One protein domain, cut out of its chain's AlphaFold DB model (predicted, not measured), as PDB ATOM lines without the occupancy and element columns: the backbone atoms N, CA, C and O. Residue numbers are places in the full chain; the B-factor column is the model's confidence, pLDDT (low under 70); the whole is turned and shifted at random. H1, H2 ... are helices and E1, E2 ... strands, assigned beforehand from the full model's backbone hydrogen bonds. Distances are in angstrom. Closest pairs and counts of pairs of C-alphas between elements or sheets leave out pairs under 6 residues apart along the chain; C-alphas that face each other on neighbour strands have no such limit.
ATOM      1  N   SER A   8     149.245 117.555 131.667       88.81
ATOM      2  CA  SER A   8     147.863 117.540 131.189       88.81
ATOM      3  C   SER A   8     146.927 117.421 132.384       88.81
ATOM      4  O   SER A   8     147.196 116.625 133.285       88.81
ATOM      5  N   VAL A   9     145.856 118.210 132.394       90.94
ATOM      6  CA  VAL A   9     144.842 118.206 133.452       90.94
ATOM      7  C   VAL A   9     143.535 117.696 132.861       90.94
ATOM      8  O   VAL A   9     143.131 118.112 131.778       90.94
ATOM      9  N   SER A  10     142.898 116.754 133.546       91.25
ATOM     10  CA  SER A  10     141.630 116.152 133.129       91.25
ATOM     11  C   SER A  10     140.672 116.070 134.317       91.25
ATOM     12  O   SER A  10     141.113 115.693 135.407       91.25
ATOM     13  N   PRO A  11     139.385 116.415 134.150       90.25
ATOM     14  CA  PRO A  11     138.409 116.259 135.218       90.25
ATOM     15  C   PRO A  11     138.184 114.768 135.518       90.25
ATOM     16  O   PRO A  11     138.141 113.932 134.614       90.25
ATOM     17  N   VAL A  12     138.038 114.439 136.797       89.38
ATOM     18  CA  VAL A  12     137.660 113.116 137.313       89.38
ATOM     19  C   VAL A  12     136.494 113.270 138.290       89.38
ATOM     20  O   VAL A  12     136.072 114.385 138.581       89.38
ATOM     21  N   PHE A  13     135.945 112.160 138.788       81.56
ATOM     22  CA  PHE A  13     134.836 112.205 139.744       81.56
ATOM     23  C   PHE A  13     135.202 113.070 140.966       81.56
ATOM     24  O   PHE A  13     136.143 112.737 141.687       81.56
ATOM     25  N   ASP A  14     134.485 114.184 141.149       75.94
ATOM     26  CA  ASP A  14     134.679 115.197 142.200       75.94
ATOM     27  C   ASP A  14     136.096 115.821 142.288       75.94
ATOM     28  O   ASP A  14     136.498 116.331 143.339       75.94
ATOM     29  N   GLY A  15     136.878 115.818 141.200       88.94
ATOM     30  CA  GLY A  15     138.244 116.339 141.239       88.94
ATOM     31  C   GLY A  15     138.953 116.473 139.894       88.94
ATOM     32  O   GLY A  15     138.348 116.402 138.828       88.94
ATOM     33  N   TYR A  16     140.275 116.642 139.954       93.00
ATOM     34  CA  TYR A  16     141.134 116.815 138.782       93.00
ATOM     35  C   TYR A  16     142.338 115.885 138.847       93.00
ATOM     36  O   TYR A  16     142.989 115.732 139.883       93.00
ATOM     37  N   LYS A  17     142.656 115.270 137.713       93.69
ATOM     38  CA  LYS A  17     143.806 114.393 137.535       93.69
ATOM     39  C   LYS A  17     144.834 115.060 136.637       93.69
ATOM     40  O   LYS A  17     144.531 115.459 135.514       93.69
ATOM     41  N   PHE A  18     146.057 115.109 137.140       93.31
ATOM     42  CA  PHE A  18     147.227 115.659 136.482       93.31
ATOM     43  C   PHE A  18     148.105 114.516 135.993       93.31
ATOM     44  O   PHE A  18     148.401 113.590 136.751       93.31
ATOM     45  N   LYS A  19     148.545 114.587 134.738       91.25
ATOM     46  CA  LYS A  19     149.411 113.582 134.121       91.25
ATOM     47  C   LYS A  19     150.535 114.240 133.333       91.25
ATOM     48  O   LYS A  19     150.278 115.105 132.493       91.25
ATOM     49  N   LEU A  20     151.768 113.804 133.572       86.06
ATOM     50  CA  LEU A  20     152.937 114.268 132.830       86.06
ATOM     51  C   LEU A  20     152.915 113.715 131.396       86.06
ATOM     52  O   LEU A  20     152.708 112.517 131.195       86.06
ATOM     53  N   LYS A  21     153.132 114.576 130.393       84.12
ATOM     54  CA  LYS A  21     153.155 114.178 128.970       84.12
ATOM     55  C   LYS A  21     154.400 113.347 128.628       84.12
ATOM     56  O   LYS A  21     154.305 112.413 127.840       84.12
ATOM     57  N   TYR A  22     155.535 113.652 129.263       80.00
ATOM     58  CA  TYR A  22     156.832 113.003 129.030       80.00
ATOM     59  C   TYR A  22     157.473 112.551 130.357       80.00
ATOM     60  O   TYR A  22     158.389 113.214 130.845       80.00
ATOM     61  N   PRO A  23     156.985 111.464 130.986       74.06
ATOM     62  CA  PRO A  23     157.494 110.988 132.277       74.06
ATOM     63  C   PRO A  23     158.980 110.599 132.238       74.06
ATOM     64  O   PRO A  23     159.693 110.842 133.208       74.06
ATOM     65  N   ASP A  24     159.464 110.091 131.103       69.81
ATOM     66  CA  ASP A  24     160.845 109.614 130.947       69.81
ATOM     67  C   ASP A  24     161.888 110.743 131.043       69.81
ATOM     68  O   ASP A  24     163.026 110.508 131.435       69.81
ATOM     69  N   LEU A  25     161.499 111.988 130.736       67.94
ATOM     70  CA  LEU A  25     162.379 113.158 130.849       67.94
ATOM     71  C   LEU A  25     162.479 113.692 132.287       67.94
ATOM     72  O   LEU A  25     163.387 114.460 132.599       67.94
ATOM     73  N   TYR A  26     161.551 113.301 133.164       69.62
ATOM     74  CA  TYR A  26     161.420 113.822 134.524       69.62
ATOM     75  C   TYR A  26     161.239 112.681 135.529       69.62
ATOM     76  O   TYR A  26     160.306 112.682 136.329       69.62
ATOM     77  N   THR A  27     162.159 111.718 135.523       65.25
ATOM     78  CA  THR A  27     162.112 110.500 136.359       65.25
ATOM     79  C   THR A  27     162.020 110.767 137.867       65.25
ATOM     80  O   THR A  27     161.573 109.922 138.637       65.25
ATOM     81  N   SER A  28     162.401 111.964 138.316       67.62
ATOM     82  CA  SER A  28     162.302 112.396 139.714       67.62
ATOM     83  C   SER A  28     160.946 113.004 140.098       67.62
ATOM     84  O   SER A  28     160.646 113.122 141.293       67.62
ATOM     85  N   PHE A  29     160.124 113.375 139.115       77.06
ATOM     86  CA  PHE A  29     158.827 114.013 139.302       77.06
ATOM     87  C   PHE A  29     157.698 112.964 139.303       77.06
ATOM     88  O   PHE A  29     157.726 112.036 138.495       77.06
ATOM     89  N   PRO A  30     156.689 113.069 140.191       83.94
ATOM     90  CA  PRO A  30     155.530 112.176 140.164       83.94
ATOM     91  C   PRO A  30     154.817 112.193 138.798       83.94
ATOM     92  O   PRO A  30     154.378 113.259 138.364       83.94
ATOM     93  N   PRO A  31     154.666 111.046 138.109       85.69
ATOM     94  CA  PRO A  31     154.129 111.032 136.746       85.69
ATOM     95  C   PRO A  31     152.628 111.350 136.689       85.69
ATOM     96  O   PRO A  31     152.126 111.816 135.665       85.69
ATOM     97  N   GLU A  32     151.911 111.110 137.785       91.38
ATOM     98  CA  GLU A  32     150.476 111.345 137.906       91.38
ATOM     99  C   GLU A  32     150.080 111.655 139.357       91.38
ATOM    100  O   GLU A  32     150.550 110.989 140.289       91.38
ATOM    101  N   TRP A  33     149.169 112.611 139.548       94.00
ATOM    102  CA  TRP A  33     148.506 112.869 140.829       94.00
ATOM    103  C   TRP A  33     147.054 113.310 140.633       94.00
ATOM    104  O   TRP A  33     146.662 113.771 139.564       94.00
ATOM    105  N   THR A  34     146.231 113.124 141.664       94.88
ATOM    106  CA  THR A  34     144.813 113.508 141.667       94.88
ATOM    107  C   THR A  34     144.515 114.384 142.875       94.88
ATOM    108  O   THR A  34     144.962 114.098 143.991       94.88
ATOM    109  N   ILE A  35     143.756 115.447 142.641       95.31
ATOM    110  CA  ILE A  35     143.262 116.366 143.662       95.31
ATOM    111  C   ILE A  35     141.742 116.313 143.704       95.31
ATOM    112  O   ILE A  35     141.097 116.033 142.695       95.31
ATOM    113  N   TYR A  36     141.187 116.653 144.858       93.88
ATOM    114  CA  TYR A  36     139.778 117.000 144.998       93.88
ATOM    115  C   TYR A  36     139.695 118.487 145.297       93.88
ATOM    116  O   TYR A  36     140.419 118.974 146.170       93.88
ATOM    117  N   LEU A  37     138.825 119.176 144.569       92.06
ATOM    118  CA  LEU A  37     138.620 120.615 144.651       92.06
ATOM    119  C   LEU A  37     137.114 120.878 144.640       92.06
ATOM    120  O   LEU A  37     136.400 120.376 143.773       92.06
ATOM    121  N   TRP A  38     136.631 121.631 145.622       91.88
ATOM    122  CA  TRP A  38     135.223 122.004 145.721       91.88
ATOM    123  C   TRP A  38     135.079 123.379 146.358       91.88
ATOM    124  O   TRP A  38     135.956 123.825 147.100       91.88
ATOM    125  N   THR A  39     133.935 124.009 146.119       89.56
ATOM    126  CA  THR A  39     133.577 125.287 146.735       89.56
ATOM    127  C   THR A  39     132.568 125.023 147.849       89.56
ATOM    128  O   THR A  39     131.552 124.341 147.666       89.56
ATOM    129  N   GLU A  40     132.857 125.528 149.046       88.06
ATOM    130  CA  GLU A  40     131.930 125.480 150.170       88.06
ATOM    131  C   GLU A  40     130.892 126.601 150.059       88.06
ATOM    132  O   GLU A  40     131.220 127.782 149.968       88.06
ATOM    133  N   THR A  41     129.609 126.245 150.084       81.38
ATOM    134  CA  THR A  41     128.534 127.240 150.125       81.38
ATOM    135  C   THR A  41     128.138 127.509 151.569       81.38
ATOM    136  O   THR A  41     127.834 126.585 152.331       81.38
ATOM    137  N   LYS A  42     128.115 128.788 151.962       66.81
ATOM    138  CA  LYS A  42     127.506 129.186 153.234       66.81
ATOM    139  C   LYS A  42     126.014 128.885 153.136       66.81
ATOM    140  O   LYS A  42     125.312 129.491 152.326       66.81
ATOM    141  N   GLY A  43     125.544 127.919 153.923       55.88
ATOM    142  CA  GLY A  43     124.124 127.599 154.014       55.88
ATOM    143  C   GLY A  43     123.343 128.870 154.340       55.88
ATOM    144  O   GLY A  43     123.649 129.565 155.306       55.88
ATOM    145  N   GLY A  56     126.667 123.054 152.339       68.25
ATOM    146  CA  GLY A  56     126.535 122.445 151.020       68.25
ATOM    147  C   GLY A  56     127.878 122.461 150.294       68.25
ATOM    148  O   GLY A  56     128.530 123.506 150.214       68.25
ATOM    149  N   ARG A  57     128.297 121.313 149.757       78.69
ATOM    150  CA  ARG A  57     129.456 121.219 148.858       78.69
ATOM    151  C   ARG A  57     128.968 121.301 147.422       78.69
ATOM    152  O   ARG A  57     128.087 120.532 147.047       78.69
ATOM    153  N   VAL A  58     129.543 122.208 146.643       83.62
ATOM    154  CA  VAL A  58     129.272 122.318 145.208       83.62
ATOM    155  C   VAL A  58     130.536 121.941 144.449       83.62
ATOM    156  O   VAL A  58     131.649 122.247 144.885       83.62
ATOM    157  N   LEU A  59     130.353 121.227 143.337       81.88
ATOM    158  CA  LEU A  59     131.426 120.915 142.400       81.88
ATOM    159  C   LEU A  59     132.120 122.202 141.961       81.88
ATOM    160  O   LEU A  59     131.460 123.197 141.670       81.88
ATOM    161  N   PHE A  60     133.446 122.169 141.912       82.00
ATOM    162  CA  PHE A  60     134.221 123.300 141.435       82.00
ATOM    163  C   PHE A  60     133.931 123.546 139.950       82.00
ATOM    164  O   PHE A  60     134.146 122.665 139.116       82.00
ATOM    165  N   THR A  61     133.427 124.735 139.633       78.62
ATOM    166  CA  THR A  61     133.204 125.198 138.255       78.62
ATOM    167  C   THR A  61     134.069 126.406 137.942       78.62
ATOM    168  O   THR A  61     134.702 126.453 136.893       78.62
ATOM    169  N   GLU A  62     134.114 127.358 138.871       80.19
ATOM    170  CA  GLU A  62     134.882 128.595 138.783       80.19
ATOM    171  C   GLU A  62     135.531 128.872 140.145       80.19
ATOM    172  O   GLU A  62     134.941 128.525 141.177       80.19
ATOM    173  N   PRO A  63     136.728 129.483 140.171       81.94
ATOM    174  CA  PRO A  63     137.398 129.804 141.416       81.94
ATOM    175  C   PRO A  63     136.631 130.839 142.233       81.94
ATOM    176  O   PRO A  63     136.210 131.879 141.729       81.94
ATOM    177  N   SER A  64     136.488 130.568 143.527       84.25
ATOM    178  CA  SER A  64     135.967 131.527 144.494       84.25
ATOM    179  C   SER A  64     137.103 132.214 145.248       84.25
ATOM    180  O   SER A  64     138.198 131.675 145.398       84.25
ATOM    181  N   LEU A  65     136.840 133.421 145.758       83.06
ATOM    182  CA  LEU A  65     137.866 134.193 146.463       83.06
ATOM    183  C   LEU A  65     138.328 133.541 147.774       83.06
ATOM    184  O   LEU A  65     139.484 133.706 148.129       83.06
ATOM    185  N   GLU A  66     137.463 132.836 148.507       83.56
ATOM    186  CA  GLU A  66     137.798 132.340 149.860       83.56
ATOM    187  C   GLU A  66     137.226 130.954 150.192       83.56
ATOM    188  O   GLU A  66     137.631 130.349 151.183       83.56
ATOM    189  N   ASN A  67     136.265 130.442 149.418       86.56
ATOM    190  CA  ASN A  67     135.481 129.269 149.820       86.56
ATOM    191  C   ASN A  67     135.979 127.961 149.191       86.56
ATOM    192  O   ASN A  67     135.375 126.904 149.397       86.56
ATOM    193  N   ASP A  68     137.054 128.025 148.412       90.94
ATOM    194  CA  ASP A  68     137.593 126.864 147.724       90.94
ATOM    195  C   ASP A  68     138.448 126.029 148.669       90.94
ATOM    196  O   ASP A  68     139.317 126.529 149.393       90.94
ATOM    197  N   LYS A  69     138.199 124.722 148.650       92.50
ATOM    198  CA  LYS A  69     138.883 123.735 149.478       92.50
ATOM    199  C   LYS A  69     139.508 122.667 148.598       92.50
ATOM    200  O   LYS A  69     138.854 122.118 147.714       92.50
ATOM    201  N   LEU A  70     140.763 122.339 148.888       94.06
ATOM    202  CA  LEU A  70     141.562 121.384 148.131       94.06
ATOM    203  C   LEU A  70     142.236 120.357 149.043       94.06
ATOM    204  O   LEU A  70     142.751 120.694 150.107       94.06
ATOM    205  N   TYR A  71     142.303 119.097 148.609       93.19
ATOM    206  CA  TYR A  71     143.268 118.133 149.147       93.19
ATOM    207  C   TYR A  71     143.836 117.219 148.065       93.19
ATOM    208  O   TYR A  71     143.210 116.951 147.038       93.19
ATOM    209  N   LEU A  72     145.027 116.686 148.340       92.94
ATOM    210  CA  LEU A  72     145.701 115.710 147.493       92.94
ATOM    211  C   LEU A  72     145.213 114.291 147.829       92.94
ATOM    212  O   LEU A  72     145.528 113.762 148.901       92.94
ATOM    213  N   SER A  73     144.451 113.660 146.932       91.50
ATOM    214  CA  SER A  73     143.902 112.319 147.178       91.50
ATOM    215  C   SER A  73     144.919 111.215 146.956       91.50
ATOM    216  O   SER A  73     145.047 110.317 147.785       91.50
ATOM    217  N   SER A  74     145.629 111.269 145.833       89.38
ATOM    218  CA  SER A  74     146.537 110.213 145.396       89.38
ATOM    219  C   SER A  74     147.663 110.785 144.540       89.38
ATOM    220  O   SER A  74     147.531 111.823 143.895       89.38
ATOM    221  N   MET A  75     148.802 110.101 144.561       88.62
ATOM    222  CA  MET A  75     150.011 110.461 143.832       88.62
ATOM    223  C   MET A  75     150.772 109.179 143.532       88.62
ATOM    224  O   MET A  75     151.024 108.370 144.427       88.62
ATOM    225  N   SER A  76     151.142 109.002 142.273       84.44
ATOM    226  CA  SER A  76     151.991 107.898 141.832       84.44
ATOM    227  C   SER A  76     153.456 108.201 142.141       84.44
ATOM    228  O   SER A  76     153.919 109.335 142.006       84.44
ATOM    229  N   MET A  77     154.200 107.192 142.597       73.19
ATOM    230  CA  MET A  77     155.644 107.321 142.794       73.19
ATOM    231  C   MET A  77     156.386 106.911 141.521       73.19
ATOM    232  O   MET A  77     156.001 105.915 140.909       73.19
ATOM    233  N   PRO A  78     157.460 107.628 141.138       67.50
ATOM    234  CA  PRO A  78     158.335 107.156 140.075       67.50
ATOM    235  C   PRO A  78     159.072 105.874 140.497       67.50
ATOM    236  O   PRO A  78     159.172 105.564 141.690       67.50
ATOM    237  N   SER A  79     159.570 105.131 139.505       60.12
ATOM    238  CA  SER A  79     160.285 103.860 139.680       60.12
ATOM    239  C   SER A  79     161.439 103.982 140.683       60.12
ATOM    240  O   SER A  79     162.190 104.956 140.681       60.12
ATOM    241  N   SER A  80     161.613 102.974 141.544       54.59
ATOM    242  CA  SER A  80     162.596 102.990 142.636       54.59
ATOM    243  C   SER A  80     164.055 103.065 142.182       54.59
ATOM    244  O   SER A  80     164.910 103.426 142.986       54.59
ATOM    245  N   LYS A  81     164.343 102.739 140.915       54.00
ATOM    246  CA  LYS A  81     165.691 102.820 140.326       54.00
ATOM    247  C   LYS A  81     166.171 104.263 140.131       54.00
ATOM    248  O   LYS A  81     167.372 104.497 140.175       54.00
ATOM    249  N   ASP A  82     165.241 105.211 140.019       50.69
ATOM    250  CA  ASP A  82     165.522 106.629 139.748       50.69
ATOM    251  C   ASP A  82     165.415 107.500 141.014       50.69
ATOM    252  O   ASP A  82     165.618 108.718 141.000       50.69
ATOM    253  N   LEU A  83     165.081 106.881 142.152       51.78
ATOM    254  CA  LEU A  83     164.968 107.569 143.427       51.78
ATOM    255  C   LEU A  83     166.355 107.782 144.025       51.78
ATOM    256  O   LEU A  83     166.968 106.851 144.545       51.78
ATOM    257  N   LYS A  84     166.812 109.042 144.062       53.84
ATOM    258  CA  LYS A  84     167.920 109.410 144.954       53.84
ATOM    259  C   LYS A  84     167.565 108.942 146.385       53.84
ATOM    260  O   LYS A  84     166.444 109.227 146.837       53.84
ATOM    261  N   PRO A  85     168.496 108.300 147.119       39.97
ATOM    262  CA  PRO A  85     168.238 107.680 148.427       39.97
ATOM    263  C   PRO A  85     167.746 108.660 149.510       39.97
ATOM    264  O   PRO A  85     167.193 108.233 150.517       39.97
ATOM    265  N   ASN A  86     167.844 109.975 149.266       45.62
ATOM    266  CA  ASN A  86     167.396 111.042 150.169       45.62
ATOM    267  C   ASN A  86     166.188 111.848 149.636       45.62
ATOM    268  O   ASN A  86     165.939 112.973 150.083       45.62
ATOM    269  N   SER A  87     165.432 111.333 148.655       53.12
ATOM    270  CA  SER A  87     164.213 112.000 148.166       53.12
ATOM    271  C   SER A  87     163.068 111.879 149.186       53.12
ATOM    272  O   SER A  87     162.269 110.948 149.173       53.12
ATOM    273  N   ALA A  88     162.992 112.836 150.115       65.69
ATOM    274  CA  ALA A  88     161.951 112.864 151.141       65.69
ATOM    275  C   ALA A  88     160.537 112.895 150.501       65.69
ATOM    276  O   ALA A  88     160.275 113.779 149.681       65.69
ATOM    277  N   PRO A  89     159.592 112.014 150.897       73.56
ATOM    278  CA  PRO A  89     158.222 111.989 150.366       73.56
ATOM    279  C   PRO A  89     157.502 113.345 150.422       73.56
ATOM    280  O   PRO A  89     156.779 113.709 149.501       73.56
ATOM    281  N   THR A  90     157.763 114.139 151.464       77.88
ATOM    282  CA  THR A  90     157.248 115.509 151.610       77.88
ATOM    283  C   THR A  90     157.671 116.424 150.461       77.88
ATOM    284  O   THR A  90     156.870 117.241 150.024       77.88
ATOM    285  N   ARG A  91     158.892 116.273 149.929       78.75
ATOM    286  CA  ARG A  91     159.378 117.096 148.814       78.75
ATOM    287  C   ARG A  91     158.564 116.839 147.547       78.75
ATOM    288  O   ARG A  91     158.171 117.787 146.886       78.75
ATOM    289  N   LYS A  92     158.241 115.575 147.256       80.81
ATOM    290  CA  LYS A  92     157.374 115.215 146.123       80.81
ATOM    291  C   LYS A  92     155.966 115.775 146.284       80.81
ATOM    292  O   LYS A  92     155.402 116.263 145.315       80.81
ATOM    293  N   VAL A  93     155.429 115.754 147.508       86.75
ATOM    294  CA  VAL A  93     154.144 116.411 147.782       86.75
ATOM    295  C   VAL A  93     154.243 117.918 147.535       86.75
ATOM    296  O   VAL A  93     153.386 118.470 146.862       86.75
ATOM    297  N   ALA A  94     155.300 118.581 148.009       86.88
ATOM    298  CA  ALA A  94     155.497 120.009 147.771       86.88
ATOM    299  C   ALA A  94     155.618 120.341 146.270       86.88
ATOM    300  O   ALA A  94     155.020 121.309 145.814       86.88
ATOM    301  N   MET A  95     156.311 119.504 145.490       86.25
ATOM    302  CA  MET A  95     156.407 119.633 144.031       86.25
ATOM    303  C   MET A  95     155.031 119.605 143.355       86.25
ATOM    304  O   MET A  95     154.697 120.523 142.609       86.25
ATOM    305  N   VAL A  96     154.220 118.573 143.621       89.88
ATOM    306  CA  VAL A  96     152.893 118.453 142.986       89.88
ATOM    307  C   VAL A  96     151.928 119.523 143.482       89.88
ATOM    308  O   VAL A  96     151.128 120.018 142.694       89.88
ATOM    309  N   MET A  97     152.029 119.931 144.752       92.12
ATOM    310  CA  MET A  97     151.241 121.036 145.304       92.12
ATOM    311  C   MET A  97     151.597 122.350 144.609       92.12
ATOM    312  O   MET A  97     150.694 123.063 144.194       92.12
ATOM    313  N   TRP A  98     152.884 122.631 144.377       91.62
ATOM    314  CA  TRP A  98     153.307 123.838 143.664       91.62
ATOM    315  C   TRP A  98     152.748 123.877 142.236       91.62
ATOM    316  O   TRP A  98     152.188 124.888 141.824       91.62
ATOM    317  N   VAL A  99     152.821 122.764 141.491       90.81
ATOM    318  CA  VAL A  99     152.246 122.680 140.131       90.81
ATOM    319  C   VAL A  99     150.721 122.796 140.156       90.81
ATOM    320  O   VAL A  99     150.138 123.428 139.279       90.81
ATOM    321  N   THR A 100     150.075 122.223 141.168       92.88
ATOM    322  CA  THR A 100     148.626 122.334 141.363       92.88
ATOM    323  C   THR A 100     148.210 123.781 141.619       92.88
ATOM    324  O   THR A 100     147.245 124.251 141.028       92.88
ATOM    325  N   PHE A 101     148.952 124.502 142.461       93.44
ATOM    326  CA  PHE A 101     148.710 125.916 142.737       93.44
ATOM    327  C   PHE A 101     148.991 126.787 141.523       93.44
ATOM    328  O   PHE A 101     148.227 127.709 141.264       93.44
ATOM    329  N   LEU A 102     150.024 126.458 140.740       90.44
ATOM    330  CA  LEU A 102     150.262 127.129 139.470       90.44
ATOM    331  C   LEU A 102     149.051 126.981 138.555       90.44
ATOM    332  O   LEU A 102     148.586 127.977 138.028       90.44
ATOM    333  N   TRP A 103     148.535 125.764 138.379       90.00
ATOM    334  CA  TRP A 103     147.334 125.542 137.578       90.00
ATOM    335  C   TRP A 103     146.148 126.352 138.126       90.00
ATOM    336  O   TRP A 103     145.608 127.178 137.401       90.00
ATOM    337  N   TYR A 104     145.843 126.230 139.420       90.62
ATOM    338  CA  TYR A 104     144.707 126.908 140.052       90.62
ATOM    339  C   TYR A 104     144.774 128.447 139.959       90.62
ATOM    340  O   TYR A 104     143.791 129.086 139.597       90.62
ATOM    341  N   PHE A 105     145.930 129.060 140.241       88.88
ATOM    342  CA  PHE A 105     146.085 130.522 140.232       88.88
ATOM    343  C   PHE A 105     146.395 131.118 138.850       88.88
ATOM    344  O   PHE A 105     146.316 132.339 138.700       88.88
ATOM    345  N   GLN A 106     146.782 130.303 137.858       81.25
ATOM    346  CA  GLN A 106     147.061 130.753 136.486       81.25
ATOM    347  C   GLN A 106     145.817 130.686 135.583       81.25
ATOM    348  O   GLN A 106     145.804 131.345 134.546       81.25
ATOM    349  N   GLU A 107     144.801 129.878 135.913       63.66
ATOM    350  CA  GLU A 107     143.789 129.461 134.932       63.66
ATOM    351  C   GLU A 107     142.802 130.551 134.475       63.66
ATOM    352  O   GLU A 107     142.189 130.326 133.438       63.66
ATOM    353  N   GLN A 108     142.685 131.742 135.095       56.75
ATOM    354  CA  GLN A 108     141.821 132.802 134.528       56.75
ATOM    355  C   GLN A 108     142.284 134.266 134.646       56.75
ATOM    356  O   GLN A 108     142.805 134.723 135.664       56.75
ATOM    357  N   ASP A 131     141.840 138.911 149.488       76.62
ATOM    358  CA  ASP A 131     142.881 138.143 148.823       76.62
ATOM    359  C   ASP A 131     142.323 136.784 148.397       76.62
ATOM    360  O   ASP A 131     141.694 136.081 149.185       76.62
ATOM    361  N   TRP A 132     142.581 136.398 147.147       88.06
ATOM    362  CA  TRP A 132     142.198 135.088 146.637       88.06
ATOM    363  C   TRP A 132     142.947 133.990 147.409       88.06
ATOM    364  O   TRP A 132     144.170 133.855 147.300       88.06
ATOM    365  N   LYS A 133     142.199 133.238 148.217       90.62
ATOM    366  CA  LYS A 133     142.646 132.268 149.216       90.62
ATOM    367  C   LYS A 133     142.102 130.877 148.896       90.62
ATOM    368  O   LYS A 133     140.901 130.683 148.745       90.62
ATOM    369  N   LEU A 134     143.003 129.898 148.886       93.19
ATOM    370  CA  LEU A 134     142.698 128.481 148.727       93.19
ATOM    371  C   LEU A 134     142.953 127.742 150.045       93.19
ATOM    372  O   LEU A 134     144.078 127.746 150.548       93.19
ATOM    373  N   SER A 135     141.930 127.078 150.587       93.44
ATOM    374  CA  SER A 135     142.039 126.287 151.818       93.44
ATOM    375  C   SER A 135     142.520 124.863 151.526       93.44
ATOM    376  O   SER A 135     141.984 124.162 150.667       93.44
ATOM    377  N   ILE A 136     143.522 124.403 152.270       93.75
ATOM    378  CA  ILE A 136     144.162 123.098 152.125       93.75
ATOM    379  C   ILE A 136     143.722 122.182 153.261       93.75
ATOM    380  O   ILE A 136     143.965 122.429 154.440       93.75
ATOM    381  N   GLN A 137     143.084 121.079 152.891       91.38
ATOM    382  CA  GLN A 137     142.448 120.159 153.820       91.38
ATOM    383  C   GLN A 137     143.367 118.972 154.131       91.38
ATOM    384  O   GLN A 137     143.916 118.332 153.231       91.38
ATOM    385  N   GLN A 138     143.485 118.618 155.414       88.88
ATOM    386  CA  GLN A 138     144.298 117.493 155.893       88.88
ATOM    387  C   GLN A 138     143.624 116.129 155.616       88.88
ATOM    388  O   GLN A 138     143.195 115.407 156.518       88.88
ATOM    389  N   LYS A 139     143.497 115.776 154.334       88.94
ATOM    390  CA  LYS A 139     142.867 114.542 153.837       88.94
ATOM    391  C   LYS A 139     143.755 113.850 152.800       88.94
ATOM    392  O   LYS A 139     144.723 114.429 152.309       88.94
ATOM    393  N   GLY A 140     143.433 112.597 152.475       87.81
ATOM    394  CA  GLY A 140     144.194 111.803 151.507       87.81
ATOM    395  C   GLY A 140     145.657 111.647 151.926       87.81
ATOM    396  O   GLY A 140     145.946 111.286 153.065       87.81
ATOM    397  N   ILE A 141     146.587 111.976 151.028       86.50
ATOM    398  CA  ILE A 141     148.036 111.913 151.295       86.50
ATOM    399  C   ILE A 141     148.457 112.899 152.395       86.50
ATOM    400  O   ILE A 141     149.419 112.645 153.127       86.50
ATOM    401  N   LEU A 142     147.727 114.006 152.551       85.12
ATOM    402  CA  LEU A 142     148.020 115.038 153.549       85.12
ATOM    403  C   LEU A 142     147.601 114.624 154.968       85.12
ATOM    404  O   LEU A 142     148.007 115.255 155.939       85.12
ATOM    405  N   HIS A 143     146.842 113.530 155.117       83.31
ATOM    406  CA  HIS A 143     146.406 113.014 156.419       83.31
ATOM    407  C   HIS A 143     147.559 112.474 157.286       83.31
ATOM    408  O   HIS A 143     147.412 112.314 158.497       83.31
ATOM    409  N   GLY A 144     148.722 112.189 156.690       73.25
ATOM    410  CA  GLY A 144     149.879 111.667 157.415       73.25
ATOM    411  C   GLY A 144     150.303 112.552 158.596       73.25
ATOM    412  O   GLY A 144     150.292 113.784 158.510       73.25
ATOM    413  N   LYS A 145     150.736 111.919 159.698       65.94
ATOM    414  CA  LYS A 145     151.240 112.621 160.891       65.94
ATOM    415  C   LYS A 145     152.333 113.620 160.485       65.94
ATOM    416  O   LYS A 145     153.330 113.244 159.863       65.94
ATOM    417  N   ASN A 146     152.137 114.889 160.838       74.44
ATOM    418  CA  ASN A 146     153.052 116.011 160.593       74.44
ATOM    419  C   ASN A 146     153.259 116.399 159.115       74.44
ATOM    420  O   ASN A 146     154.175 117.167 158.831       74.44
ATOM    421  N   GLN A 147     152.468 115.892 158.160       80.44
ATOM    422  CA  GLN A 147     152.634 116.254 156.747       80.44
ATOM    423  C   GLN A 147     152.337 117.746 156.523       80.44
ATOM    424  O   GLN A 147     153.182 118.439 155.958       80.44
ATOM    425  N   MET A 148     151.214 118.240 157.058       83.19
ATOM    426  CA  MET A 148     150.808 119.648 156.958       83.19
ATOM    427  C   MET A 148     151.850 120.581 157.577       83.19
ATOM    428  O   MET A 148     152.325 121.490 156.913       83.19
ATOM    429  N   VAL A 149     152.309 120.273 158.794       80.75
ATOM    430  CA  VAL A 149     153.368 121.033 159.486       80.75
ATOM    431  C   VAL A 149     154.661 121.060 158.672       80.75
ATOM    432  O   VAL A 149     155.372 122.059 158.643       80.75
ATOM    433  N   LYS A 150     155.003 119.959 157.992       79.94
ATOM    434  CA  LYS A 150     156.167 119.954 157.106       79.94
ATOM    435  C   LYS A 150     155.943 120.867 155.905       79.94
ATOM    436  O   LYS A 150     156.861 121.598 155.582       79.94
ATOM    437  N   LEU A 151     154.775 120.841 155.261       83.94
ATOM    438  CA  LEU A 151     154.468 121.759 154.157       83.94
ATOM    439  C   LEU A 151     154.487 123.227 154.613       83.94
ATOM    440  O   LEU A 151     155.059 124.067 153.928       83.94
ATOM    441  N   GLU A 152     153.953 123.524 155.792       84.38
ATOM    442  CA  GLU A 152     154.016 124.863 156.381       84.38
ATOM    443  C   GLU A 152     155.466 125.314 156.610       84.38
ATOM    444  O   GLU A 152     155.869 126.386 156.172       84.38
ATOM    445  N   ARG A 153     156.307 124.448 157.188       80.44
ATOM    446  CA  ARG A 153     157.748 124.718 157.364       80.44
ATOM    447  C   ARG A 153     158.513 124.871 156.053       80.44
ATOM    448  O   ARG A 153     159.584 125.467 156.046       80.44
ATOM    449  N   LEU A 154     157.997 124.307 154.962       77.69
ATOM    450  CA  LEU A 154     158.535 124.520 153.620       77.69
ATOM    451  C   LEU A 154     158.101 125.860 153.014       77.69
ATOM    452  O   LEU A 154     158.588 126.208 151.942       77.69
ATOM    453  N   GLY A 155     157.194 126.592 153.664       83.06
ATOM    454  CA  GLY A 155     156.668 127.868 153.193       83.06
ATOM    455  C   GLY A 155     155.688 127.742 152.026       83.06
ATOM    456  O   GLY A 155     155.386 128.746 151.395       83.06
ATOM    457  N   ILE A 156     155.203 126.535 151.705       87.19
ATOM    458  CA  ILE A 156     154.245 126.340 150.601       87.19
ATOM    459  C   ILE A 156     152.792 126.585 151.032       87.19
ATOM    460  O   ILE A 156     151.948 126.862 150.190       87.19
ATOM    461  N   ILE A 157     152.489 126.472 152.324       91.44
ATOM    462  CA  ILE A 157     151.176 126.769 152.917       91.44
ATOM    463  C   ILE A 157     151.391 127.505 154.242       91.44
ATOM    464  O   ILE A 157     152.479 127.427 154.810       91.44
ATOM    465  N   ALA A 158     150.366 128.186 154.740       89.31
ATOM    466  CA  ALA A 158     150.375 128.874 156.027       89.31
ATOM    467  C   ALA A 158     149.201 128.413 156.902       89.31
ATOM    468  O   ALA A 158     148.134 128.093 156.373       89.31
ATOM    469  N   SER A 159     149.392 128.394 158.223       87.62
ATOM    470  CA  SER A 159     148.312 128.224 159.203       87.62
ATOM    471  C   SER A 159     147.578 129.546 159.435       87.62
ATOM    472  O   SER A 159     148.204 130.601 159.524       87.62
ATOM    473  N   GLU A 160     146.251 129.499 159.568       82.62
ATOM    474  CA  GLU A 160     145.453 130.651 160.027       82.62
ATOM    475  C   GLU A 160     145.639 130.926 161.518       82.62
ATOM    476  O   GLU A 160     145.631 132.076 161.960       82.62
ATOM    477  N   ASP A 161     145.828 129.864 162.299       76.62
ATOM    478  CA  ASP A 161     146.091 129.979 163.724       76.62
ATOM    479  C   ASP A 161     147.581 130.266 163.942       76.62
ATOM    480  O   ASP A 161     148.439 129.435 163.634       76.62
ATOM    481  N   THR A 162     147.870 131.456 164.470       73.62
ATOM    482  CA  THR A 162     149.218 131.932 164.816       73.62
ATOM    483  C   THR A 162     149.527 131.788 166.311       73.62
ATOM    484  O   THR A 162     150.562 132.264 166.783       73.62
ATOM    485  N   SER A 163     148.644 131.143 167.084       68.81
ATOM    486  CA  SER A 163     148.822 130.990 168.525       68.81
ATOM    487  C   SER A 163     150.013 130.088 168.879       68.81
ATOM    488  O   SER A 163     150.258 129.038 168.285       68.81
ATOM    489  N   GLN A 174     144.110 122.484 161.847       63.31
ATOM    490  CA  GLN A 174     144.575 123.818 161.482       63.31
ATOM    491  C   GLN A 174     144.087 124.077 160.059       63.31
ATOM    492  O   GLN A 174     144.427 123.325 159.137       63.31
ATOM    493  N   GLU A 175     143.229 125.083 159.901       78.00
ATOM    494  CA  GLU A 175     142.861 125.577 158.585       78.00
ATOM    495  C   GLU A 175     144.134 126.153 157.976       78.00
ATOM    496  O   GLU A 175     144.693 127.150 158.430       78.00
ATOM    497  N   MET A 176     144.661 125.404 157.018       88.88
ATOM    498  CA  MET A 176     145.864 125.752 156.289       88.88
ATOM    499  C   MET A 176     145.439 126.326 154.953       88.88
ATOM    500  O   MET A 176     144.441 125.891 154.379       88.88
ATOM    501  N   PHE A 177     146.191 127.281 154.434       93.25
ATOM    502  CA  PHE A 177     145.827 127.959 153.201       93.25
ATOM    503  C   PHE A 177     147.050 128.431 152.420       93.25
ATOM    504  O   PHE A 177     148.178 128.439 152.914       93.25
ATOM    505  N   ILE A 178     146.805 128.835 151.181       93.81
ATOM    506  CA  ILE A 178     147.728 129.624 150.370       93.81
ATOM    507  C   ILE A 178     146.930 130.722 149.666       93.81
ATOM    508  O   ILE A 178     145.803 130.489 149.227       93.81
ATOM    509  N   THR A 179     147.493 131.925 149.568       92.00
ATOM    510  CA  THR A 179     146.907 133.017 148.779       92.00
ATOM    511  C   THR A 179     147.602 133.147 147.431       92.00
ATOM    512  O   THR A 179     148.769 132.775 147.285       92.00
ATOM    513  N   GLN A 180     146.914 133.733 146.451       90.31
ATOM    514  CA  GLN A 180     147.487 134.020 145.135       90.31
ATOM    515  C   GLN A 180     148.764 134.869 145.251       90.31
ATOM    516  O   GLN A 180     149.790 134.535 144.657       90.31
ATOM    517  N   LYS A 181     148.722 135.932 146.069       89.06
ATOM    518  CA  LYS A 181     149.876 136.809 146.328       89.06
ATOM    519  C   LYS A 181     151.061 136.031 146.890       89.06
ATOM    520  O   LYS A 181     152.176 136.176 146.397       89.06
ATOM    521  N   ALA A 182     150.821 135.190 147.900       90.62
ATOM    522  CA  ALA A 182     151.871 134.378 148.502       90.62
ATOM    523  C   ALA A 182     152.469 133.408 147.477       90.62
ATOM    524  O   ALA A 182     153.689 133.335 147.354       90.62
ATOM    525  N   PHE A 183     151.626 132.730 146.688       92.88
ATOM    526  CA  PHE A 183     152.061 131.785 145.661       92.88
ATOM    527  C   PHE A 183     153.015 132.418 144.640       92.88
ATOM    528  O   PHE A 183     154.092 131.877 144.396       92.88
ATOM    529  N   TRP A 184     152.678 133.588 144.088       90.75
ATOM    530  CA  TRP A 184     153.536 134.275 143.110       90.75
ATOM    531  C   TRP A 184     154.810 134.881 143.708       90.75
ATOM    532  O   TRP A 184     155.653 135.391 142.975       90.75
ATOM    533  N   GLN A 185     154.980 134.831 145.025       89.25
ATOM    534  CA  GLN A 185     156.230 135.193 145.686       89.25
ATOM    535  C   GLN A 185     157.079 133.968 146.058       89.25
ATOM    536  O   GLN A 185     158.225 134.135 146.486       89.25
ATOM    537  N   LEU A 186     156.554 132.750 145.876       87.62
ATOM    538  CA  LEU A 186     157.300 131.512 146.070       87.62
ATOM    539  C   LEU A 186     158.269 131.285 144.913       87.62
ATOM    540  O   LEU A 186     157.876 131.234 143.748       87.62
ATOM    541  N   ASP A 187     159.541 131.068 145.242       83.31
ATOM    542  CA  ASP A 187     160.546 130.729 144.239       83.31
ATOM    543  C   ASP A 187     160.351 129.282 143.754       83.31
ATOM    544  O   ASP A 187     160.567 128.345 144.536       83.31
ATOM    545  N   PRO A 188     159.990 129.059 142.473       81.19
ATOM    546  CA  PRO A 188     159.820 127.718 141.930       81.19
ATOM    547  C   PRO A 188     161.065 126.855 142.107       81.19
ATOM    548  O   PRO A 188     160.926 125.649 142.243       81.19
ATOM    549  N   ARG A 189     162.275 127.422 142.151       76.31
ATOM    550  CA  ARG A 189     163.531 126.659 142.273       76.31
ATOM    551  C   ARG A 189     163.651 125.921 143.607       76.31
ATOM    552  O   ARG A 189     164.342 124.908 143.681       76.31
ATOM    553  N   VAL A 190     162.963 126.398 144.645       75.81
ATOM    554  CA  VAL A 190     162.925 125.750 145.966       75.81
ATOM    555  C   VAL A 190     162.073 124.476 145.925       75.81
ATOM    556  O   VAL A 190     162.384 123.492 146.600       75.81
ATOM    557  N   PHE A 191     161.019 124.473 145.104       78.56
ATOM    558  CA  PHE A 191     160.021 123.402 145.057       78.56
ATOM    559  C   PHE A 191     160.222 122.471 143.859       78.56
ATOM    560  O   PHE A 191     160.244 121.258 144.026       78.56
TER     561      PHE A 191
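Overview. This is residues 8 to 43, 56 to 108, 131 to 163 and 174 to 191 of the 413 residues of an uncharacterized protein of Aspergillus ruber CBS 135680 (UniProt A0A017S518). A strongly twisted sheet of seven strands curls round one long helix, H1, and the short helices H3 and H5 pack on that helix. Residues 76 to 88 loop away at one end of the long axis with no named element, their C-alphas 14 to 25 A from the mean of all C-alphas. The printed part has 140 residues, with five named helices and seven named strands in the order E1 E2 E3 E4 E5 H1 E6 H2 H3 E7 H4 H5, class mixed. The sheet is branched and mixed, with E5 and E6 its parallel pair. The whole is compact, with a radius of gyration of the C-alphas of 15.0 A and spans of 50 by 36 by 27 A.

Arrangement. Start at E1, residues 8 to 12: it forms a hairpin with E2, residues 15 to 20, where N 10 and O 17 are 2.9 A apart. E2 forms a hairpin with E3, residues 32 to 41, where N 18 and O 33 are 2.8 A apart; E1, E2 and E3 are a meander, each strand the antiparallel neighbour of the one before. On one side of E3 look for E2 and E4, residues 56 to 59, antiparallel with N 41 and O 56 at 2.9 A; on the other side is E5, residues 68 to 75, antiparallel with N 36 and O 71 at 3.0 A. E6, residues 133 to 136, is parallel to E5 with N 135 and O 68 at 2.9 A, and E7, residues 176 to 179, is antiparallel to E6 with N 136 and O 176 at 2.7 A. The hub is H1, residues 89 to 106, on the sheet; its closest C-alphas to E3 are Trp 33 and Val 96, 7.4 A apart. With residues 90 to 94 alone H1 touches H3, residues 147 to 153, at 72 degrees, only just about perpendicular, closest C-alphas Ala 94 and Leu 151, 6.7 A. H1 touches H5, residues 188 to 191, with residues 91 to 98 alone, closest C-alphas Met 95 and Phe 191, 5.3 A; it only just touches H4, residues 180 to 183, with residues 101 to 105 alone and 3 pairs of C-alphas within 8 A, closest Phe 105 and Gln 180, 6.2 A. H2, residues 140 to 143, is on the sheet over none of the strands, at a height of 5.0 A. Every O i to N i+4 pair is within hydrogen-bond range in H1 and H3; H2, H4 and H5 are too short for one.

Along the chain. Find C-alpha 8 at (147.863, 117.540, 131.189), where E1 begins; E3 runs 29.7 A and E5 20.9 A. H1 runs 25.9 A from C-alpha 89 at (158.222, 111.989, 150.366), and H5 ends at C-alpha 191, (160.021, 123.402, 145.057).

Size, cuts and confidence. The C-alphas of Gly 43 and Lys 81 are the farthest apart, 50.3 A. Look for three cuts: C-alphas 43 and 56 are 6.4 A apart, 108 and 131 are 15.3 A, and 163 and 174 are 10.9 A. The links E2 to E3 and E5 to H1 are long. Mean pLDDT of the printed part is 81.8; 24 residues are under 70, among them 78 to 88.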